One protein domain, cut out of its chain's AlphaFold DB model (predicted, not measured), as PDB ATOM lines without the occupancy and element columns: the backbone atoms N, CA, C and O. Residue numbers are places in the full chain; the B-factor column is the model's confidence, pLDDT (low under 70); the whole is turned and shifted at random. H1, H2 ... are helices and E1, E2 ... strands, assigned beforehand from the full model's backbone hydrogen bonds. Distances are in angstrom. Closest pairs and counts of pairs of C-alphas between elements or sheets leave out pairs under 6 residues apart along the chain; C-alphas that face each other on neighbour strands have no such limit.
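Overview. This is residues 30 to 111 and 191 to 247 of the 261 residues of an uncharacterized protein of Pyxidicoccus fallax (UniProt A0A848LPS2). What shape do these coordinates make? A strongly twisted sheet of six strands has the longest helix, H2, packed slantwise over one face and the short H1 on the opposite face; the long hairpin of E2 and E3 runs out to one end of the body, and H4 packs on H2 near residues 57 to 61. What is it made of? The printed part has 139 residues, with five named helices and six named strands in the order H1, E1, H2, E2, E3, H3, H4, E4, E5, E6, H5; the class is mixed, helices and strands. The sheet is branched and its neighbour pairs are antiparallel. How large is it? It is compact, with a radius of gyration of the C-alphas of 14.9 A and spans of 44 by 31 by 31 A.

Arrangement. How are the strands paired? E3, residues 89 to 99, has E2, residues 74 to 86, on one side, with N 82 and O 93 2.7 A apart, and on the other side both E4, residues 214 to 216, with N 98 and O 215 2.9 A apart, and E5, residues 220 to 223, with N 92 and O 222 2.8 A apart. E6, residues 233 to 239, has E2 on one side, with N 76 and O 237 2.8 A apart, and E1, residues 43 to 49, on the other side, with N 46 and O 236 3.0 A apart; these pairs are within hydrogen-bond range. Which helices are on the faces? H2, residues 56 to 69, is over E2 and E6 at a height of 9.2 A over the sheet, slantwise to the strands at 34 degrees to E6 on the local plane, its closest C-alphas to E6 being those of Ala 67 and Ala 238, 7.1 A. H1, residues 33 to 37, is on the opposite face over E2 at a height of 8.1 A, its closest C-alphas to E2 being those of Ala 33 and Ser 76, 5.0 A. Where are the other helices? H4, residues 202 to 208, touches H2 at residues 57 to 61 alone, the C-alphas of Thr 57 and Val 205 being closest at 6.1 A, at a steep tilt of 45 degrees, the same way. H5, residues 244 to 247, only just touches H2 at residues 66 to 69 alone, with 3 pairs of C-alphas within 8 A, the closest being those of Ala 69 and Ala 247, 6.6 A. H3, residues 103 to 111, touches no helix, and H3, H4 and H5 only graze the sheet. Are the helix backbones well formed? Each O i to N i+4 pair is within hydrogen-bond range in H1, H2, H3 and H4; H5 is too short for such a pair.

Along the chain. Where does the first element begin and the last one end? C-alpha 33 of H1 is at (231.807, 274.905, 217.689), and C-alpha 247 of H5 is at (248.610, 271.066, 204.899). How long are the longer elements? E2 is 34.9 A from first to last C-alpha, E3 32.2 A, E1 19.9 A, H2 19.6 A and E6 19.0 A.

Size, cuts and confidence. Which C-alphas are farthest apart? Those of Gly 40 and Asn 87, at 44.5 A. Is the printed part cut? Residues 112 to 190 are not printed, and C-alphas 111 and 191 are 21.4 A apart; of the links printed whole, none is long. Where is the model's confidence low? Residues 109 to 111 and 244 to 247 are under 70, against a mean pLDDT of the printed part of 91.5.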
ATOM      1  N   ILE A  30     231.121 275.990 207.522       95.81
ATOM      2  CA  ILE A  30     231.234 276.846 208.708       95.81
ATOM      3  C   ILE A  30     230.075 276.496 209.646       95.81
ATOM      4  O   ILE A  30     228.915 276.558 209.241       95.81
ATOM      5  N   THR A  31     230.378 276.108 210.882       93.94
ATOM      6  CA  THR A  31     229.391 275.643 211.869       93.94
ATOM      7  C   THR A  31     229.733 276.166 213.269       93.94
ATOM      8  O   THR A  31     230.906 276.419 213.546       93.94
ATOM      9  N   PRO A  32     228.756 276.305 214.185       93.12
ATOM     10  CA  PRO A  32     229.050 276.565 215.591       93.12
ATOM     11  C   PRO A  32     229.914 275.450 216.194       93.12
ATOM     12  O   PRO A  32     229.726 274.270 215.863       93.12
ATOM     13  N   ALA A  33     230.836 275.818 217.085       91.88
ATOM     14  CA  ALA A  33     231.807 274.905 217.689       91.88
ATOM     15  C   ALA A  33     231.133 273.730 218.417       91.88
ATOM     16  O   ALA A  33     231.590 272.589 218.334       91.88
ATOM     17  N   GLU A  34     229.998 273.980 219.071       91.25
ATOM     18  CA  GLU A  34     229.235 272.969 219.803       91.25
ATOM     19  C   GLU A  34     228.711 271.874 218.870       91.25
ATOM     20  O   GLU A  34     228.736 270.696 219.225       91.25
ATOM     21  N   LEU A  35     228.264 272.247 217.666       92.81
ATOM     22  CA  LEU A  35     227.785 271.292 216.667       92.81
ATOM     23  C   LEU A  35     228.942 270.521 216.031       92.81
ATOM     24  O   LEU A  35     228.811 269.322 215.795       92.81
ATOM     25  N   ALA A  36     230.083 271.174 215.799       93.00
ATOM     26  CA  ALA A  36     231.270 270.489 215.300       93.00
ATOM     27  C   ALA A  36     231.772 269.431 216.295       93.00
ATOM     28  O   ALA A  36     232.048 268.297 215.902       93.00
ATOM     29  N   LEU A  37     231.820 269.755 217.591       92.44
ATOM     30  CA  LEU A  37     232.257 268.828 218.640       92.44
ATOM     31  C   LEU A  37     231.354 267.592 218.766       92.44
ATOM     32  O   LEU A  37     231.848 266.496 219.033       92.44
ATOM     33  N   GLN A  38     230.047 267.733 218.522       95.00
ATOM     34  CA  GLN A  38     229.100 266.607 218.549       95.00
ATOM     35  C   GLN A  38     229.393 265.534 217.489       95.00
ATOM     36  O   GLN A  38     228.918 264.406 217.615       95.00
ATOM     37  N   THR A  39     230.191 265.852 216.468       92.56
ATOM     38  CA  THR A  39     230.586 264.889 215.430       92.56
ATOM     39  C   THR A  39     231.683 263.921 215.880       92.56
ATOM     40  O   THR A  39     231.948 262.941 215.186       92.56
ATOM     41  N   GLY A  40     232.327 264.177 217.027       93.75
ATOM     42  CA  GLY A  40     233.441 263.369 217.532       93.75
ATOM     43  C   GLY A  40     234.745 263.527 216.739       93.75
ATOM     44  O   GLY A  40     235.683 262.761 216.955       93.75
ATOM     45  N   LEU A  41     234.811 264.495 215.821       92.94
ATOM     46  CA  LEU A  41     236.019 264.816 215.066       92.94
ATOM     47  C   LEU A  41     237.021 265.589 215.931       92.94
ATOM     48  O   LEU A  41     236.645 266.475 216.699       92.94
ATOM     49  N   GLU A  42     238.307 265.275 215.773       91.50
ATOM     50  CA  GLU A  42     239.383 265.937 216.513       91.50
ATOM     51  C   GLU A  42     239.541 267.403 216.056       91.50
ATOM     52  O   GLU A  42     239.686 267.644 214.847       91.50
ATOM     53  N   PRO A  43     239.497 268.381 216.985       95.50
ATOM     54  CA  PRO A  43     239.694 269.786 216.666       95.50
ATOM     55  C   PRO A  43     241.179 270.126 216.511       95.50
ATOM     56  O   PRO A  43     242.029 269.644 217.260       95.50
ATOM     57  N   TRP A  44     241.496 271.033 215.593       95.25
ATOM     58  CA  TRP A  44     242.836 271.595 215.440       95.25
ATOM     59  C   TRP A  44     242.779 273.036 214.927       95.25
ATOM     60  O   TRP A  44     241.886 273.413 214.176       95.25
ATOM     61  N   ALA A  45     243.739 273.864 215.339       94.94
ATOM     62  CA  ALA A  45     243.787 275.264 214.929       94.94
ATOM     63  C   ALA A  45     244.321 275.407 213.498       94.94
ATOM     64  O   ALA A  45     245.387 274.877 213.165       94.94
ATOM     65  N   ILE A  46     243.618 276.180 212.675       95.25
ATOM     66  CA  ILE A  46     244.062 276.579 211.339       95.25
ATOM     67  C   ILE A  46     244.178 278.100 211.289       95.25
ATOM     68  O   ILE A  46     243.302 278.826 211.749       95.25
ATOM     69  N   SER A  47     245.277 278.592 210.727       95.88
ATOM     70  CA  SER A  47     245.531 280.021 210.580       95.88
ATOM     71  C   SER A  47     246.254 280.292 209.266       95.88
ATOM     72  O   SER A  47     247.074 279.482 208.814       95.88
ATOM     73  N   MET A  48     245.938 281.423 208.643       96.50
ATOM     74  CA  MET A  48     246.573 281.899 207.423       96.50
ATOM     75  C   MET A  48     246.878 283.396 207.561       96.50
ATOM     76  O   MET A  48     245.944 284.195 207.663       96.50
ATOM     77  N   PRO A  49     248.164 283.794 207.586       97.31
ATOM     78  CA  PRO A  49     248.529 285.199 207.673       97.31
ATOM     79  C   PRO A  49     248.191 285.927 206.369       97.31
ATOM     80  O   PRO A  49     248.231 285.326 205.293       97.31
ATOM     81  N   PHE A  50     247.915 287.226 206.456       97.38
ATOM     82  CA  PHE A  50     247.715 288.075 205.281       97.38
ATOM     83  C   PHE A  50     248.401 289.436 205.428       97.38
ATOM     84  O   PHE A  50     248.715 289.892 206.527       97.38
ATOM     85  N   GLY A  51     248.690 290.055 204.284       95.00
ATOM     86  CA  GLY A  51     249.401 291.327 204.194       95.00
ATOM     87  C   GLY A  51     248.478 292.527 203.985       95.00
ATOM     88  O   GLY A  51     247.302 292.518 204.342       95.00
ATOM     89  N   LYS A  52     249.041 293.579 203.393       94.75
ATOM     90  CA  LYS A  52     248.278 294.744 202.931       94.75
ATOM     91  C   LYS A  52     247.545 294.433 201.625       94.75
ATOM     92  O   LYS A  52     247.887 293.470 200.944       94.75
ATOM     93  N   ASP A  53     246.569 295.273 201.290       94.50
ATOM     94  CA  ASP A  53     245.841 295.250 200.012       94.50
ATOM     95  C   ASP A  53     245.065 293.944 199.757       94.50
ATOM     96  O   ASP A  53     244.798 293.562 198.617       94.50
ATOM     97  N   GLN A  54     244.684 293.251 200.832       95.44
ATOM     98  CA  GLN A  54     243.975 291.982 200.757       95.44
ATOM     99  C   GLN A  54     242.474 292.197 200.483       95.44
ATOM    100  O   GLN A  54     241.806 292.961 201.185       95.44
ATOM    101  N   ASP A  55     241.921 291.490 199.486       94.75
ATOM    102  CA  ASP A  55     240.465 291.356 199.309       94.75
ATOM    103  C   ASP A  55     239.961 290.249 200.243       94.75
ATOM    104  O   ASP A  55     240.360 289.086 200.120       94.75
ATOM    105  N   GLY A  56     239.095 290.617 201.186       95.25
ATOM    106  CA  GLY A  56     238.517 289.713 202.173       95.25
ATOM    107  C   GLY A  56     237.706 288.581 201.550       95.25
ATOM    108  O   GLY A  56     237.674 287.482 202.090       95.25
ATOM    109  N   THR A  57     237.106 288.801 200.375       96.12
ATOM    110  CA  THR A  57     236.372 287.752 199.646       96.12
ATOM    111  C   THR A  57     237.326 286.632 199.245       96.12
ATOM    112  O   THR A  57     237.073 285.464 199.530       96.12
ATOM    113  N   GLU A  58     238.444 286.999 198.616       96.88
ATOM    114  CA  GLU A  58     239.464 286.048 198.171       96.88
ATOM    115  C   GLU A  58     240.159 285.394 199.369       96.88
ATOM    116  O   GLU A  58     240.417 284.194 199.347       96.88
ATOM    117  N   LEU A  59     240.397 286.158 200.444       97.62
ATOM    118  CA  LEU A  59     240.985 285.649 201.683       97.62
ATOM    119  C   LEU A  59     240.145 284.516 202.285       97.62
ATOM    120  O   LEU A  59     240.687 283.465 202.628       97.62
ATOM    121  N   VAL A  60     238.828 284.715 202.391       97.69
ATOM    122  CA  VAL A  60     237.900 283.704 202.917       97.69
ATOM    123  C   VAL A  60     237.878 282.475 202.017       97.69
ATOM    124  O   VAL A  60     237.993 281.359 202.514       97.69
ATOM    125  N   LEU A  61     237.780 282.648 200.697       96.56
ATOM    126  CA  LEU A  61     237.759 281.516 199.766       96.56
ATOM    127  C   LEU A  61     239.051 280.690 199.847       96.56
ATOM    128  O   LEU A  61     238.975 279.476 200.021       96.56
ATOM    129  N   GLN A  62     240.217 281.341 199.833       95.94
ATOM    130  CA  GLN A  62     241.519 280.678 199.972       95.94
ATOM    131  C   GLN A  62     241.675 279.973 201.323       95.94
ATOM    132  O   GLN A  62     242.221 278.872 201.398       95.94
ATOM    133  N   PHE A  63     241.186 280.581 202.404       96.50
ATOM    134  CA  PHE A  63     241.210 279.965 203.727       96.50
ATOM    135  C   PHE A  63     240.390 278.675 203.764       96.50
ATOM    136  O   PHE A  63     240.844 277.654 204.286       96.50
ATOM    137  N   MET A  64     239.204 278.699 203.166       96.06
ATOM    138  CA  MET A  64     238.348 277.525 203.112       96.06
ATOM    139  C   MET A  64     238.918 276.433 202.198       96.06
ATOM    140  O   MET A  64     238.874 275.261 202.559       96.06
ATOM    141  N   GLU A  65     239.521 276.802 201.066       93.69
ATOM    142  CA  GLU A  65     240.270 275.867 200.212       93.69
ATOM    143  C   GLU A  65     241.433 275.218 200.971       93.69
ATOM    144  O   GLU A  65     241.677 274.019 200.839       93.69
ATOM    145  N   ARG A  66     242.130 275.979 201.823       92.38
ATOM    146  CA  ARG A  66     243.183 275.444 202.691       92.38
ATOM    147  C   ARG A  66     242.627 274.454 203.716       92.38
ATOM    148  O   ARG A  66     243.257 273.423 203.956       92.38
ATOM    149  N   ALA A  67     241.472 274.743 204.316       93.62
ATOM    150  CA  ALA A  67     240.808 273.820 205.235       93.62
ATOM    151  C   ALA A  67     240.419 272.510 204.524       93.62
ATOM    152  O   ALA A  67     240.717 271.426 205.027       93.62
ATOM    153  N   GLU A  68     239.852 272.607 203.318       92.31
ATOM    154  CA  GLU A  68     239.490 271.462 202.469       92.31
ATOM    155  C   GLU A  68     240.716 270.626 202.094       92.31
ATOM    156  O   GLU A  68     240.727 269.411 202.289       92.31
ATOM    157  N   ALA A  69     241.791 271.276 201.645       89.31
ATOM    158  CA  ALA A  69     243.053 270.618 201.313       89.31
ATOM    159  C   ALA A  69     243.710 269.931 202.526       89.31
ATOM    160  O   ALA A  69     244.500 269.004 202.360       89.31
ATOM    161  N   SER A  70     243.369 270.364 203.743       89.81
ATOM    162  CA  SER A  70     243.820 269.744 204.997       89.81
ATOM    163  C   SER A  70     242.909 268.596 205.463       89.81
ATOM    164  O   SER A  70     243.187 267.947 206.476       89.81
ATOM    165  N   GLY A  71     241.823 268.329 204.730       91.00
ATOM    166  CA  GLY A  71     240.838 267.294 205.029       91.00
ATOM    167  C   GLY A  71     239.823 267.683 206.103       91.00
ATOM    168  O   GLY A  71     239.180 266.796 206.660       91.00
ATOM    169  N   ALA A  72     239.690 268.970 206.433       93.88
ATOM    170  CA  ALA A  72     238.660 269.402 207.367       93.88
ATOM    171  C   ALA A  72     237.264 269.046 206.826       93.88
ATOM    172  O   ALA A  72     237.033 269.009 205.618       93.88
ATOM    173  N   HIS A  73     236.322 268.805 207.733       93.81
ATOM    174  CA  HIS A  73     234.899 268.653 207.412       93.81
ATOM    175  C   HIS A  73     234.112 269.888 207.848       93.81
ATOM    176  O   HIS A  73     233.201 270.347 207.158       93.81
ATOM    177  N   PHE A  74     234.507 270.447 208.990       96.06
ATOM    178  CA  PHE A  74     233.909 271.637 209.566       96.06
ATOM    179  C   PHE A  74     234.991 272.615 209.991       96.06
ATOM    180  O   PHE A  74     236.098 272.211 210.354       96.06
ATOM    181  N   VAL A  75     234.636 273.893 209.993       97.00
ATOM    182  CA  VAL A  75     235.374 274.943 210.686       97.00
ATOM    183  C   VAL A  75     234.414 275.712 211.596       97.00
ATOM    184  O   VAL A  75     233.270 275.972 211.216       97.00
ATOM    185  N   SER A  76     234.864 276.061 212.793       96.69
ATOM    186  CA  SER A  76     234.169 276.951 213.726       96.69
ATOM    187  C   SER A  76     235.038 278.155 214.054       96.69
ATOM    188  O   SER A  76     236.242 278.149 213.803       96.69
ATOM    189  N   ASP A  77     234.417 279.187 214.625       93.94
ATOM    190  CA  ASP A  77     235.117 280.373 215.131       93.94
ATOM    191  C   ASP A  77     236.005 281.035 214.074       93.94
ATOM    192  O   ASP A  77     237.109 281.494 214.358       93.94
ATOM    193  N   VAL A  78     235.518 281.062 212.828       97.75
ATOM    194  CA  VAL A  78     236.228 281.715 211.732       97.75
ATOM    195  C   VAL A  78     236.280 283.207 212.030       97.75
ATOM    196  O   VAL A  78     235.243 283.867 212.111       97.75
ATOM    197  N   GLN A  79     237.483 283.744 212.179       97.50
ATOM    198  CA  GLN A  79     237.695 285.145 212.506       97.50
ATOM    199  C   GLN A  79     238.808 285.758 211.664       97.50
ATOM    200  O   GLN A  79     239.847 285.139 211.425       97.50
ATOM    201  N   VAL A  80     238.578 286.988 211.210       97.81
ATOM    202  CA  VAL A  80     239.590 287.821 210.561       97.81
ATOM    203  C   VAL A  80     240.183 288.720 211.629       97.81
ATOM    204  O   VAL A  80     239.475 289.513 212.245       97.81
ATOM    205  N   VAL A  81     241.480 288.570 211.858       97.62
ATOM    206  CA  VAL A  81     242.214 289.213 212.939       97.62
ATOM    207  C   VAL A  81     243.199 290.227 212.374       97.62
ATOM    208  O   VAL A  81     244.036 289.914 211.522       97.62
ATOM    209  N   PHE A  82     243.116 291.441 212.899       97.25
ATOM    210  CA  PHE A  82     243.947 292.583 212.574       97.25
ATOM    211  C   PHE A  82     244.776 292.985 213.783       97.25
ATOM    212  O   PHE A  82     244.270 293.140 214.894       97.25
ATOM    213  N   MET A  83     246.052 293.228 213.528       96.19
ATOM    214  CA  MET A  83     246.940 293.876 214.469       96.19
ATOM    215  C   MET A  83     246.838 295.384 214.288       96.19
ATOM    216  O   MET A  83     247.136 295.914 213.214       96.19
ATOM    217  N   ALA A  84     246.427 296.070 215.347       93.50
ATOM    218  CA  ALA A  84     246.331 297.520 215.391       93.50
ATOM    219  C   ALA A  84     247.158 298.078 216.554       93.50
ATOM    220  O   ALA A  84     247.594 297.350 217.445       93.50
ATOM    221  N   GLU A  85     247.373 299.386 216.546       91.81
ATOM    222  CA  GLU A  85     247.982 300.107 217.656       91.81
ATOM    223  C   GLU A  85     247.133 301.340 217.952       91.81
ATOM    224  O   GLU A  85     246.789 302.095 217.040       91.81
ATOM    225  N   GLU A  86     246.800 301.544 219.222       88.56
ATOM    226  CA  GLU A  86     246.125 302.751 219.687       88.56
ATOM    227  C   GLU A  86     246.869 303.295 220.906       88.56
ATOM    228  O   GLU A  86     247.063 302.593 221.895       88.56
ATOM    229  N   ASN A  87     247.322 304.551 220.834       88.62
ATOM    230  CA  ASN A  87     248.085 305.206 221.906       88.62
ATOM    231  C   ASN A  87     249.312 304.394 222.385       88.62
ATOM    232  O   ASN A  87     249.615 304.367 223.577       88.62
ATOM    233  N   GLY A  88     250.010 303.715 221.466       90.25
ATOM    234  CA  GLY A  88     251.167 302.868 221.781       90.25
ATOM    235  C   GLY A  88     250.820 301.502 222.384       90.25
ATOM    236  O   GLY A  88     251.724 300.738 222.722       90.25
ATOM    237  N   GLN A  89     249.533 301.174 222.533       91.44
ATOM    238  CA  GLN A  89     249.080 299.865 222.989       91.44
ATOM    239  C   GLN A  89     248.746 298.972 221.784       91.44
ATOM    240  O   GLN A  89     247.896 299.348 220.973       91.44
ATOM    241  N   PRO A  90     249.359 297.778 221.662       93.31
ATOM    242  CA  PRO A  90     248.998 296.833 220.618       93.31
ATOM    243  C   PRO A  90     247.617 296.238 220.906       93.31
ATOM    244  O   PRO A  90     247.354 295.727 222.001       93.31
ATOM    245  N   LEU A  91     246.757 296.273 219.898       93.88
ATOM    246  CA  LEU A  91     245.403 295.742 219.924       93.88
ATOM    247  C   LEU A  91     245.277 294.576 218.944       93.88
ATOM    248  O   LEU A  91     245.867 294.585 217.862       93.88
ATOM    249  N   GLU A  92     244.477 293.590 219.329       95.12
ATOM    250  CA  GLU A  92     243.965 292.554 218.445       95.12
ATOM    251  C   GLU A  92     242.495 292.864 218.146       95.12
ATOM    252  O   GLU A  92     241.641 292.807 219.035       95.12
ATOM    253  N   CYS A  93     242.222 293.239 216.899       95.12
ATOM    254  CA  CYS A  93     240.889 293.548 216.402       95.12
ATOM    255  C   CYS A  93     240.368 292.387 215.560       95.12
ATOM    256  O   CYS A  93     241.071 291.923 214.669       95.12
ATOM    257  N   ARG A  94     239.150 291.915 215.812       95.38
ATOM    258  CA  ARG A  94     238.582 290.740 215.144       95.38
ATOM    259  C   ARG A  94     237.169 290.977 214.651       95.38
ATOM    260  O   ARG A  94     236.351 291.513 215.391       95.38
ATOM    261  N   THR A  95     236.873 290.497 213.451       95.31
ATOM    262  CA  THR A  95     235.506 290.240 212.981       95.31
ATOM    263  C   THR A  95     235.309 288.734 212.858       95.31
ATOM    264  O   THR A  95     236.264 288.001 212.591       95.31
ATOM    265  N   ARG A  96     234.091 288.237 213.099       95.81
ATOM    266  CA  ARG A  96     233.785 286.800 213.018       95.81
ATOM    267  C   ARG A  96     232.873 286.521 211.838       95.81
ATOM    268  O   ARG A  96     231.910 287.247 211.619       95.81
ATOM    269  N   LEU A  97     233.158 285.440 211.122       96.44
ATOM    270  CA  LEU A  97     232.322 284.891 210.064       96.44
ATOM    271  C   LEU A  97     231.544 283.716 210.637       96.44
ATOM    272  O   LEU A  97     232.102 282.664 210.949       96.44
ATOM    273  N   VAL A  98     230.245 283.915 210.797       95.31
ATOM    274  CA  VAL A  98     229.368 282.992 211.518       95.31
ATOM    275  C   VAL A  98     228.218 282.562 210.613       95.31
ATOM    276  O   VAL A  98     227.900 283.277 209.663       95.31
ATOM    277  N   PRO A  99     227.580 281.406 210.849       94.94
ATOM    278  CA  PRO A  99     226.410 281.005 210.075       94.94
ATOM    279  C   PRO A  99     225.293 282.059 210.130       94.94
ATOM    280  O   PRO A  99     225.062 282.665 211.178       94.94
ATOM    281  N   GLU A 100     224.578 282.258 209.021       92.75
ATOM    282  CA  GLU A 100     223.451 283.200 208.952       92.75
ATOM    283  C   GLU A 100     222.443 282.958 210.090       92.75
ATOM    284  O   GLU A 100     221.968 281.838 210.294       92.75
ATOM    285  N   GLY A 101     222.078 284.028 210.800       88.19
ATOM    286  CA  GLY A 101     221.124 283.993 211.907       88.19
ATOM    287  C   GLY A 101     221.754 283.815 213.289       88.19
ATOM    288  O   GLY A 101     221.014 283.847 214.270       88.19
ATOM    289  N   THR A 102     223.080 283.673 213.395       86.44
ATOM    290  CA  THR A 102     223.784 283.463 214.676       86.44
ATOM    291  C   THR A 102     224.486 284.715 215.213       86.44
ATOM    292  O   THR A 102     224.707 284.825 216.421       86.44
ATOM    293  N   ALA A 103     224.775 285.716 214.375       79.62
ATOM    294  CA  ALA A 103     225.512 286.917 214.778       79.62
ATOM    295  C   ALA A 103     224.803 287.704 215.882       79.62
ATOM    296  O   ALA A 103     225.453 288.216 216.789       79.62
ATOM    297  N   ARG A 104     223.466 287.782 215.847       77.56
ATOM    298  CA  ARG A 104     222.688 288.508 216.867       77.56
ATOM    299  C   ARG A 104     222.812 287.890 218.256       77.56
ATOM    300  O   ARG A 104     222.835 288.623 219.245       77.56
ATOM    301  N   ASP A 105     222.872 286.565 218.328       77.31
ATOM    302  CA  ASP A 105     222.993 285.846 219.594       77.31
ATOM    303  C   ASP A 105     224.399 286.022 220.171       77.31
ATOM    304  O   ASP A 105     224.555 286.318 221.357       77.31
ATOM    305  N   ILE A 106     225.408 285.976 219.299       76.06
ATOM    306  CA  ILE A 106     226.808 286.238 219.640       76.06
ATOM    307  C   ILE A 106     226.987 287.676 220.153       76.06
ATOM    308  O   ILE A 106     227.498 287.872 221.256       76.06
ATOM    309  N   GLN A 107     226.485 288.677 219.422       76.00
ATOM    310  CA  GLN A 107     226.536 290.088 219.832       76.00
ATOM    311  C   GLN A 107     225.843 290.330 221.177       76.00
ATOM    312  O   GLN A 107     226.316 291.120 221.999       76.00
ATOM    313  N   ARG A 108     224.709 289.661 221.424       73.56
ATOM    314  CA  ARG A 108     224.012 289.761 222.710       73.56
ATOM    315  C   ARG A 108     224.877 289.209 223.836       73.56
ATOM    316  O   ARG A 108     225.000 289.883 224.854       73.56
ATOM    317  N   GLY A 109     225.490 288.040 223.634       69.62
ATOM    318  CA  GLY A 109     226.405 287.420 224.593       69.62
ATOM    319  C   GLY A 109     227.581 288.330 224.957       69.62
ATOM    320  O   GLY A 109     227.830 288.546 226.146       69.62
ATOM    321  N   MET A 110     228.225 288.932 223.953       65.69
ATOM    322  CA  MET A 110     229.365 289.848 224.123       65.69
ATOM    323  C   MET A 110     229.015 291.059 224.998       65.69
ATOM    324  O   MET A 110     229.698 291.324 225.985       65.69
ATOM    325  N   ARG A 111     227.891 291.734 224.714       63.12
ATOM    326  CA  ARG A 111     227.448 292.912 225.487       63.12
ATOM    327  C   ARG A 111     227.201 292.603 226.963       63.12
ATOM    328  O   ARG A 111     227.405 293.465 227.812       63.12
ATOM    329  N   PHE A 191     241.151 300.348 211.374       92.94
ATOM    330  CA  PHE A 191     242.235 299.356 211.348       92.94
ATOM    331  C   PHE A 191     242.247 298.496 210.072       92.94
ATOM    332  O   PHE A 191     243.290 297.975 209.695       92.94
ATOM    333  N   GLU A 192     241.113 298.352 209.384       94.62
ATOM    334  CA  GLU A 192     241.058 297.692 208.073       94.62
ATOM    335  C   GLU A 192     241.603 298.632 206.997       94.62
ATOM    336  O   GLU A 192     242.329 298.217 206.091       94.62
ATOM    337  N   ASP A 193     241.290 299.926 207.109       92.81
ATOM    338  CA  ASP A 193     241.754 300.941 206.166       92.81
ATOM    339  C   ASP A 193     243.276 301.151 206.217       92.81
ATOM    340  O   ASP A 193     243.888 301.317 205.158       92.81
ATOM    341  N   THR A 194     243.908 301.062 207.397       92.69
ATOM    342  CA  THR A 194     245.374 301.223 207.548       92.69
ATOM    343  C   THR A 194     246.182 300.196 206.753       92.69
ATOM    344  O   THR A 194     247.304 300.483 206.323       92.69
ATOM    345  N   VAL A 195     245.616 299.010 206.523       93.50
ATOM    346  CA  VAL A 195     246.217 297.942 205.708       93.50
ATOM    347  C   VAL A 195     245.558 297.804 204.336       93.50
ATOM    348  O   VAL A 195     245.846 296.859 203.605       93.50
ATOM    349  N   ASN A 196     244.692 298.755 203.973       93.38
ATOM    350  CA  ASN A 196     243.881 298.755 202.759       93.38
ATOM    351  C   ASN A 196     243.121 297.435 202.528       93.38
ATOM    352  O   ASN A 196     242.937 296.993 201.394       93.38
ATOM    353  N   TYR A 197     242.662 296.810 203.610       94.00
ATOM    354  CA  TYR A 197     241.838 295.612 203.548       94.00
ATOM    355  C   TYR A 197     240.453 295.953 203.001       94.00
ATOM    356  O   TYR A 197     239.824 296.937 203.409       94.00
ATOM    357  N   VAL A 198     239.965 295.152 202.055       92.06
ATOM    358  CA  VAL A 198     238.596 295.266 201.546       92.06
ATOM    359  C   VAL A 198     237.733 294.209 202.238       92.06
ATOM    360  O   VAL A 198     237.995 293.029 202.017       92.06
ATOM    361  N   PRO A 199     236.703 294.593 203.017       92.12
ATOM    362  CA  PRO A 199     235.822 293.635 203.685       92.12
ATOM    363  C   PRO A 199     235.215 292.593 202.733       92.12
ATOM    364  O   PRO A 199     234.991 292.891 201.550       92.12
ATOM    365  N   PRO A 200     234.948 291.367 203.221       94.12
ATOM    366  CA  PRO A 200     234.462 290.283 202.387       94.12
ATOM    367  C   PRO A 200     233.088 290.612 201.799       94.12
ATOM    368  O   PRO A 200     232.131 290.947 202.494       94.12
ATOM    369  N   GLN A 201     232.956 290.456 200.484       93.25
ATOM    370  CA  GLN A 201     231.665 290.589 199.820       93.25
ATOM    371  C   GLN A 201     230.922 289.261 199.918       93.25
ATOM    372  O   GLN A 201     231.019 288.417 199.028       93.25
ATOM    373  N   LEU A 202     230.154 289.080 200.992       94.19
ATOM    374  CA  LEU A 202     229.419 287.840 201.268       94.19
ATOM    375  C   LEU A 202     228.543 287.334 200.101       94.19
ATOM    376  O   LEU A 202     228.478 286.119 199.909       94.19
ATOM    377  N   PRO A 203     227.916 288.189 199.262       93.19
ATOM    378  CA  PRO A 203     227.251 287.719 198.046       93.19
ATOM    379  C   PRO A 203     228.190 286.999 197.070       93.19
ATOM    380  O   PRO A 203     227.811 285.966 196.529       93.19
ATOM    381  N   ARG A 204     229.426 287.488 196.892       93.38
ATOM    382  CA  ARG A 204     230.445 286.845 196.043       93.38
ATOM    383  C   ARG A 204     230.968 285.551 196.666       93.38
ATOM    384  O   ARG A 204     231.174 284.579 195.948       93.38
ATOM    385  N   VAL A 205     231.138 285.514 197.993       95.31
ATOM    386  CA  VAL A 205     231.484 284.267 198.704       95.31
ATOM    387  C   VAL A 205     230.406 283.212 198.456       95.31
ATOM    388  O   VAL A 205     230.728 282.094 198.075       95.31
ATOM    389  N   ARG A 206     229.130 283.584 198.588       94.88
ATOM    390  CA  ARG A 206     227.979 282.698 198.356       94.88
ATOM    391  C   ARG A 206     227.841 282.263 196.899       94.88
ATOM    392  O   ARG A 206     227.448 281.135 196.643       94.88
ATOM    393  N   GLU A 207     228.155 283.134 195.945       92.81
ATOM    394  CA  GLU A 207     228.188 282.777 194.523       92.81
ATOM    395  C   GLU A 207     229.259 281.711 194.243       92.81
ATOM    396  O   GLU A 207     228.983 280.716 193.576       92.81
ATOM    397  N   ALA A 208     230.458 281.873 194.812       93.00
ATOM    398  CA  ALA A 208     231.549 280.906 194.679       93.00
ATOM    399  C   ALA A 208     231.349 279.631 195.523       93.00
ATOM    400  O   ALA A 208     231.925 278.577 195.224       93.00
ATOM    401  N   ARG A 209     230.580 279.735 196.613       94.00
ATOM    402  CA  ARG A 209     230.328 278.693 197.614       94.00
ATOM    403  C   ARG A 209     228.909 278.793 198.190       94.00
ATOM    404  O   ARG A 209     228.730 279.334 199.283       94.00
ATOM    405  N   PRO A 210     227.891 278.267 197.489       93.56
ATOM    406  CA  PRO A 210     226.487 278.394 197.897       93.56
ATOM    407  C   PRO A 210     226.156 277.790 199.266       93.56
ATOM    408  O   PRO A 210     225.221 278.231 199.935       93.56
ATOM    409  N   GLU A 211     226.924 276.794 199.695       92.25
ATOM    410  CA  GLU A 211     226.826 276.165 201.010       92.25
ATOM    411  C   GLU A 211     227.328 277.060 202.154       92.25
ATOM    412  O   GLU A 211     226.927 276.862 203.300       92.25
ATOM    413  N   LEU A 212     228.157 278.071 201.864       93.31
ATOM    414  CA  LEU A 212     228.624 279.042 202.854       93.31
ATOM    415  C   LEU A 212     227.590 280.151 203.040       93.31
ATOM    416  O   LEU A 212     227.679 281.250 202.490       93.31
ATOM    417  N   ARG A 213     226.590 279.844 203.862       93.19
ATOM    418  CA  ARG A 213     225.602 280.811 204.342       93.19
ATOM    419  C   ARG A 213     226.116 281.470 205.612       93.19
ATOM    420  O   ARG A 213     225.794 281.029 206.711       93.19
ATOM    421  N   ILE A 214     226.928 282.505 205.433       95.44
ATOM    422  CA  ILE A 214     227.568 283.236 206.527       95.44
ATOM    423  C   ILE A 214     227.180 284.712 206.577       95.44
ATOM    424  O   ILE A 214     226.793 285.308 205.568       95.44
ATOM    425  N   GLU A 215     227.338 285.285 207.761       95.25
ATOM    426  CA  GLU A 215     227.284 286.707 208.074       95.25
ATOM    427  C   GLU A 215     228.529 287.120 208.873       95.25
ATOM    428  O   GLU A 215     229.185 286.285 209.498       95.25
ATOM    429  N   GLU A 216     228.876 288.404 208.819       93.19
ATOM    430  CA  GLU A 216     229.998 288.973 209.565       93.19
ATOM    431  C   GLU A 216     229.476 289.686 210.819       93.19
ATOM    432  O   GLU A 216     228.477 290.409 210.756       93.19
ATOM    433  N   THR A 217     230.114 289.460 211.967       92.06
ATOM    434  CA  THR A 217     229.796 290.183 213.205       92.06
ATOM    435  C   THR A 217     230.413 291.578 213.204       92.06
ATOM    436  O   THR A 217     231.360 291.852 212.472       92.06
ATOM    437  N   ASP A 218     229.944 292.440 214.108       90.44
ATOM    438  CA  ASP A 218     230.662 293.673 214.425       90.44
ATOM    439  C   ASP A 218     232.083 293.327 214.903       90.44
ATOM    440  O   ASP A 218     232.308 292.259 215.493       90.44
ATOM    441  N   ALA A 219     233.037 294.219 214.638       91.94
ATOM    442  CA  ALA A 219     234.392 294.053 215.128       91.94
ATOM    443  C   ALA A 219     234.467 294.195 216.651       91.94
ATOM    444  O   ALA A 219     233.699 294.930 217.269       91.94
ATOM    445  N   GLU A 220     235.463 293.545 217.237       91.25
ATOM    446  CA  GLU A 220     235.874 293.716 218.626       91.25
ATOM    447  C   GLU A 220     237.371 293.985 218.657       91.25
ATOM    448  O   GLU A 220     238.115 293.276 217.988       91.25
ATOM    449  N   CYS A 221     237.832 294.942 219.458       91.81
ATOM    450  CA  CYS A 221     239.258 295.156 219.682       91.81
ATOM    451  C   CYS A 221     239.584 294.950 221.157       91.81
ATOM    452  O   CYS A 221     238.961 295.561 222.022       91.81
ATOM    453  N   LEU A 222     240.583 294.119 221.438       91.88
ATOM    454  CA  LEU A 222     241.087 293.872 222.785       91.88
ATOM    455  C   LEU A 222     242.596 294.118 222.846       91.88
ATOM    456  O   LEU A 222     243.270 294.043 221.817       91.88
ATOM    457  N   PRO A 223     243.165 294.384 224.034       92.06
ATOM    458  CA  PRO A 223     244.611 294.358 224.218       92.06
ATOM    459  C   PRO A 223     245.212 293.050 223.697       92.06
ATOM    460  O   PRO A 223     244.719 291.970 224.021       92.06
ATOM    461  N   ARG A 224     246.289 293.145 222.910       92.75
ATOM    462  CA  ARG A 224     246.966 291.966 222.358       92.75
ATOM    463  C   ARG A 224     247.500 291.080 223.482       92.75
ATOM    464  O   ARG A 224     248.242 291.548 224.349       92.75
ATOM    465  N   GLU A 225     247.213 289.785 223.411       91.31
ATOM    466  CA  GLU A 225     247.829 288.816 224.313       91.31
ATOM    467  C   GLU A 225     249.349 288.716 224.062       91.31
ATOM    468  O   GLU A 225     249.787 288.694 222.906       91.31
ATOM    469  N   PRO A 226     250.196 288.611 225.104       90.94
ATOM    470  CA  PRO A 226     251.655 288.619 224.939       90.94
ATOM    471  C   PRO A 226     252.200 287.554 223.977       90.94
ATOM    472  O   PRO A 226     253.183 287.803 223.275       90.94
ATOM    473  N   HIS A 227     251.550 286.389 223.934       91.25
ATOM    474  CA  HIS A 227     251.960 285.231 223.140       91.25
ATOM    475  C   HIS A 227     251.196 285.081 221.816       91.25
ATOM    476  O   HIS A 227     251.513 284.176 221.045       91.25
ATOM    477  N   ALA A 228     250.224 285.955 221.530       90.06
ATOM    478  CA  ALA A 228     249.493 285.913 220.268       90.06
ATOM    479  C   ALA A 228     250.399 286.313 219.084       90.06
ATOM    480  O   ALA A 228     251.295 287.154 219.248       90.06
ATOM    481  N   PRO A 229     250.177 285.755 217.879       93.25
ATOM    482  CA  PRO A 229     250.889 286.169 216.675       93.25
ATOM    483  C   PRO A 229     250.760 287.677 216.424       93.25
ATOM    484  O   PRO A 229     249.672 288.237 216.491       93.25
ATOM    485  N   ALA A 230     251.867 288.342 216.089       94.69
ATOM    486  CA  ALA A 230     251.900 289.782 215.808       94.69
ATOM    487  C   ALA A 230     251.632 290.111 214.325       94.69
ATOM    488  O   ALA A 230     252.180 291.072 213.786       94.69
ATOM    489  N   VAL A 231     250.826 289.290 213.650       96.56
ATOM    490  CA  VAL A 231     250.506 289.433 212.225       96.56
ATOM    491  C   VAL A 231     249.004 289.354 212.008       96.56
ATOM    492  O   VAL A 231     248.304 288.636 212.726       96.56
ATOM    493  N   ASN A 232     248.527 290.066 210.987       97.62
ATOM    494  CA  ASN A 232     247.160 289.922 210.509       97.62
ATOM    495  C   ASN A 232     246.954 288.501 209.987       97.62
ATOM    496  O   ASN A 232     247.834 287.944 209.319       97.62
ATOM    497  N   ARG A 233     245.806 287.909 210.297       97.94
ATOM    498  CA  ARG A 233     245.528 286.505 209.986       97.94
ATOM    499  C   ARG A 233     244.037 286.231 209.938       97.94
ATOM    500  O   ARG A 233     243.268 286.859 210.650       97.94
ATOM    501  N   ILE A 234     243.636 285.275 209.116       98.31
ATOM    502  CA  ILE A 234     242.345 284.605 209.258       98.31
ATOM    503  C   ILE A 234     242.592 283.280 209.972       98.31
ATOM    504  O   ILE A 234     243.543 282.565 209.645       98.31
ATOM    505  N   GLU A 235     241.788 282.972 210.980       97.62
ATOM    506  CA  GLU A 235     241.943 281.760 211.781       97.62
ATOM    507  C   GLU A 235     240.605 281.146 212.168       97.62
ATOM    508  O   GLU A 235     239.571 281.804 212.097       97.62
ATOM    509  N   ALA A 236     240.637 279.862 212.512       97.69
ATOM    510  CA  ALA A 236     239.480 279.075 212.916       97.69
ATOM    511  C   ALA A 236     239.930 277.822 213.679       97.69
ATOM    512  O   ALA A 236     241.115 277.457 213.679       97.69
ATOM    513  N   ILE A 237     238.963 277.104 214.241       97.25
ATOM    514  CA  ILE A 237     239.137 275.714 214.661       97.25
ATOM    515  C   ILE A 237     238.566 274.814 213.568       97.25
ATOM    516  O   ILE A 237     237.396 274.917 213.214       97.25
ATOM    517  N   ALA A 238     239.392 273.939 213.008       96.38
ATOM    518  CA  ALA A 238     238.991 272.938 212.032       96.38
ATOM    519  C   ALA A 238     238.733 271.591 212.713       96.38
ATOM    520  O   ALA A 238     239.365 271.261 213.714       96.38
ATOM    521  N   TYR A 239     237.825 270.799 212.146       95.62
ATOM    522  CA  TYR A 239     237.429 269.497 212.681       95.62
ATOM    523  C   TYR A 239     237.554 268.419 211.611       95.62
ATOM    524  O   TYR A 239     236.985 268.533 210.518       95.62
ATOM    525  N   GLY A 240     238.273 267.351 211.957       91.94
ATOM    526  CA  GLY A 240     238.535 266.218 211.075       91.94
ATOM    527  C   GLY A 240     239.757 266.410 210.174       91.94
ATOM    528  O   GLY A 240     240.489 267.398 210.273       91.94
ATOM    529  N   GLY A 241     239.980 265.433 209.297       86.50
ATOM    530  CA  GLY A 241     241.127 265.403 208.394       86.50
ATOM    531  C   GLY A 241     242.413 264.901 209.039       86.50
ATOM    532  O   GLY A 241     242.420 264.310 210.114       86.50
ATOM    533  N   SER A 242     243.528 265.121 208.348       79.62
ATOM    534  CA  SER A 242     244.870 264.716 208.799       79.62
ATOM    535  C   SER A 242     245.566 265.788 209.655       79.62
ATOM    536  O   SER A 242     246.766 265.695 209.933       79.62
ATOM    537  N   GLY A 243     244.820 266.816 210.065       75.31
ATOM    538  CA  GLY A 243     245.318 267.924 210.867       75.31
ATOM    539  C   GLY A 243     246.312 268.828 210.121       75.31
ATOM    540  O   GLY A 243     246.529 268.692 208.912       75.31
ATOM    541  N   PRO A 244     246.995 269.735 210.842       67.81
ATOM    542  CA  PRO A 244     247.879 270.737 210.242       67.81
ATOM    543  C   PRO A 244     249.091 270.126 209.519       67.81
ATOM    544  O   PRO A 244     249.703 270.778 208.674       67.81
ATOM    545  N   LYS A 245     249.434 268.862 209.808       67.88
ATOM    546  CA  LYS A 245     250.549 268.154 209.163       67.88
ATOM    547  C   LYS A 245     250.283 267.846 207.688       67.88
ATOM    548  O   LYS A 245     251.228 267.867 206.906       67.88
ATOM    549  N   ALA A 246     249.033 267.604 207.290       62.62
ATOM    550  CA  ALA A 246     248.714 267.349 205.883       62.62
ATOM    551  C   ALA A 246     248.778 268.610 205.015       62.62
ATOM    552  O   ALA A 246     249.180 268.524 203.858       62.62
ATOM    553  N   ALA A 247     248.493 269.782 205.590       55.59
ATOM    554  CA  ALA A 247     248.610 271.066 204.899       55.59
ATOM    555  C   ALA A 247     250.054 271.398 204.471       55.59
ATOM    556  O   ALA A 247     250.265 272.162 203.535       55.59
TER     557      ALA A 247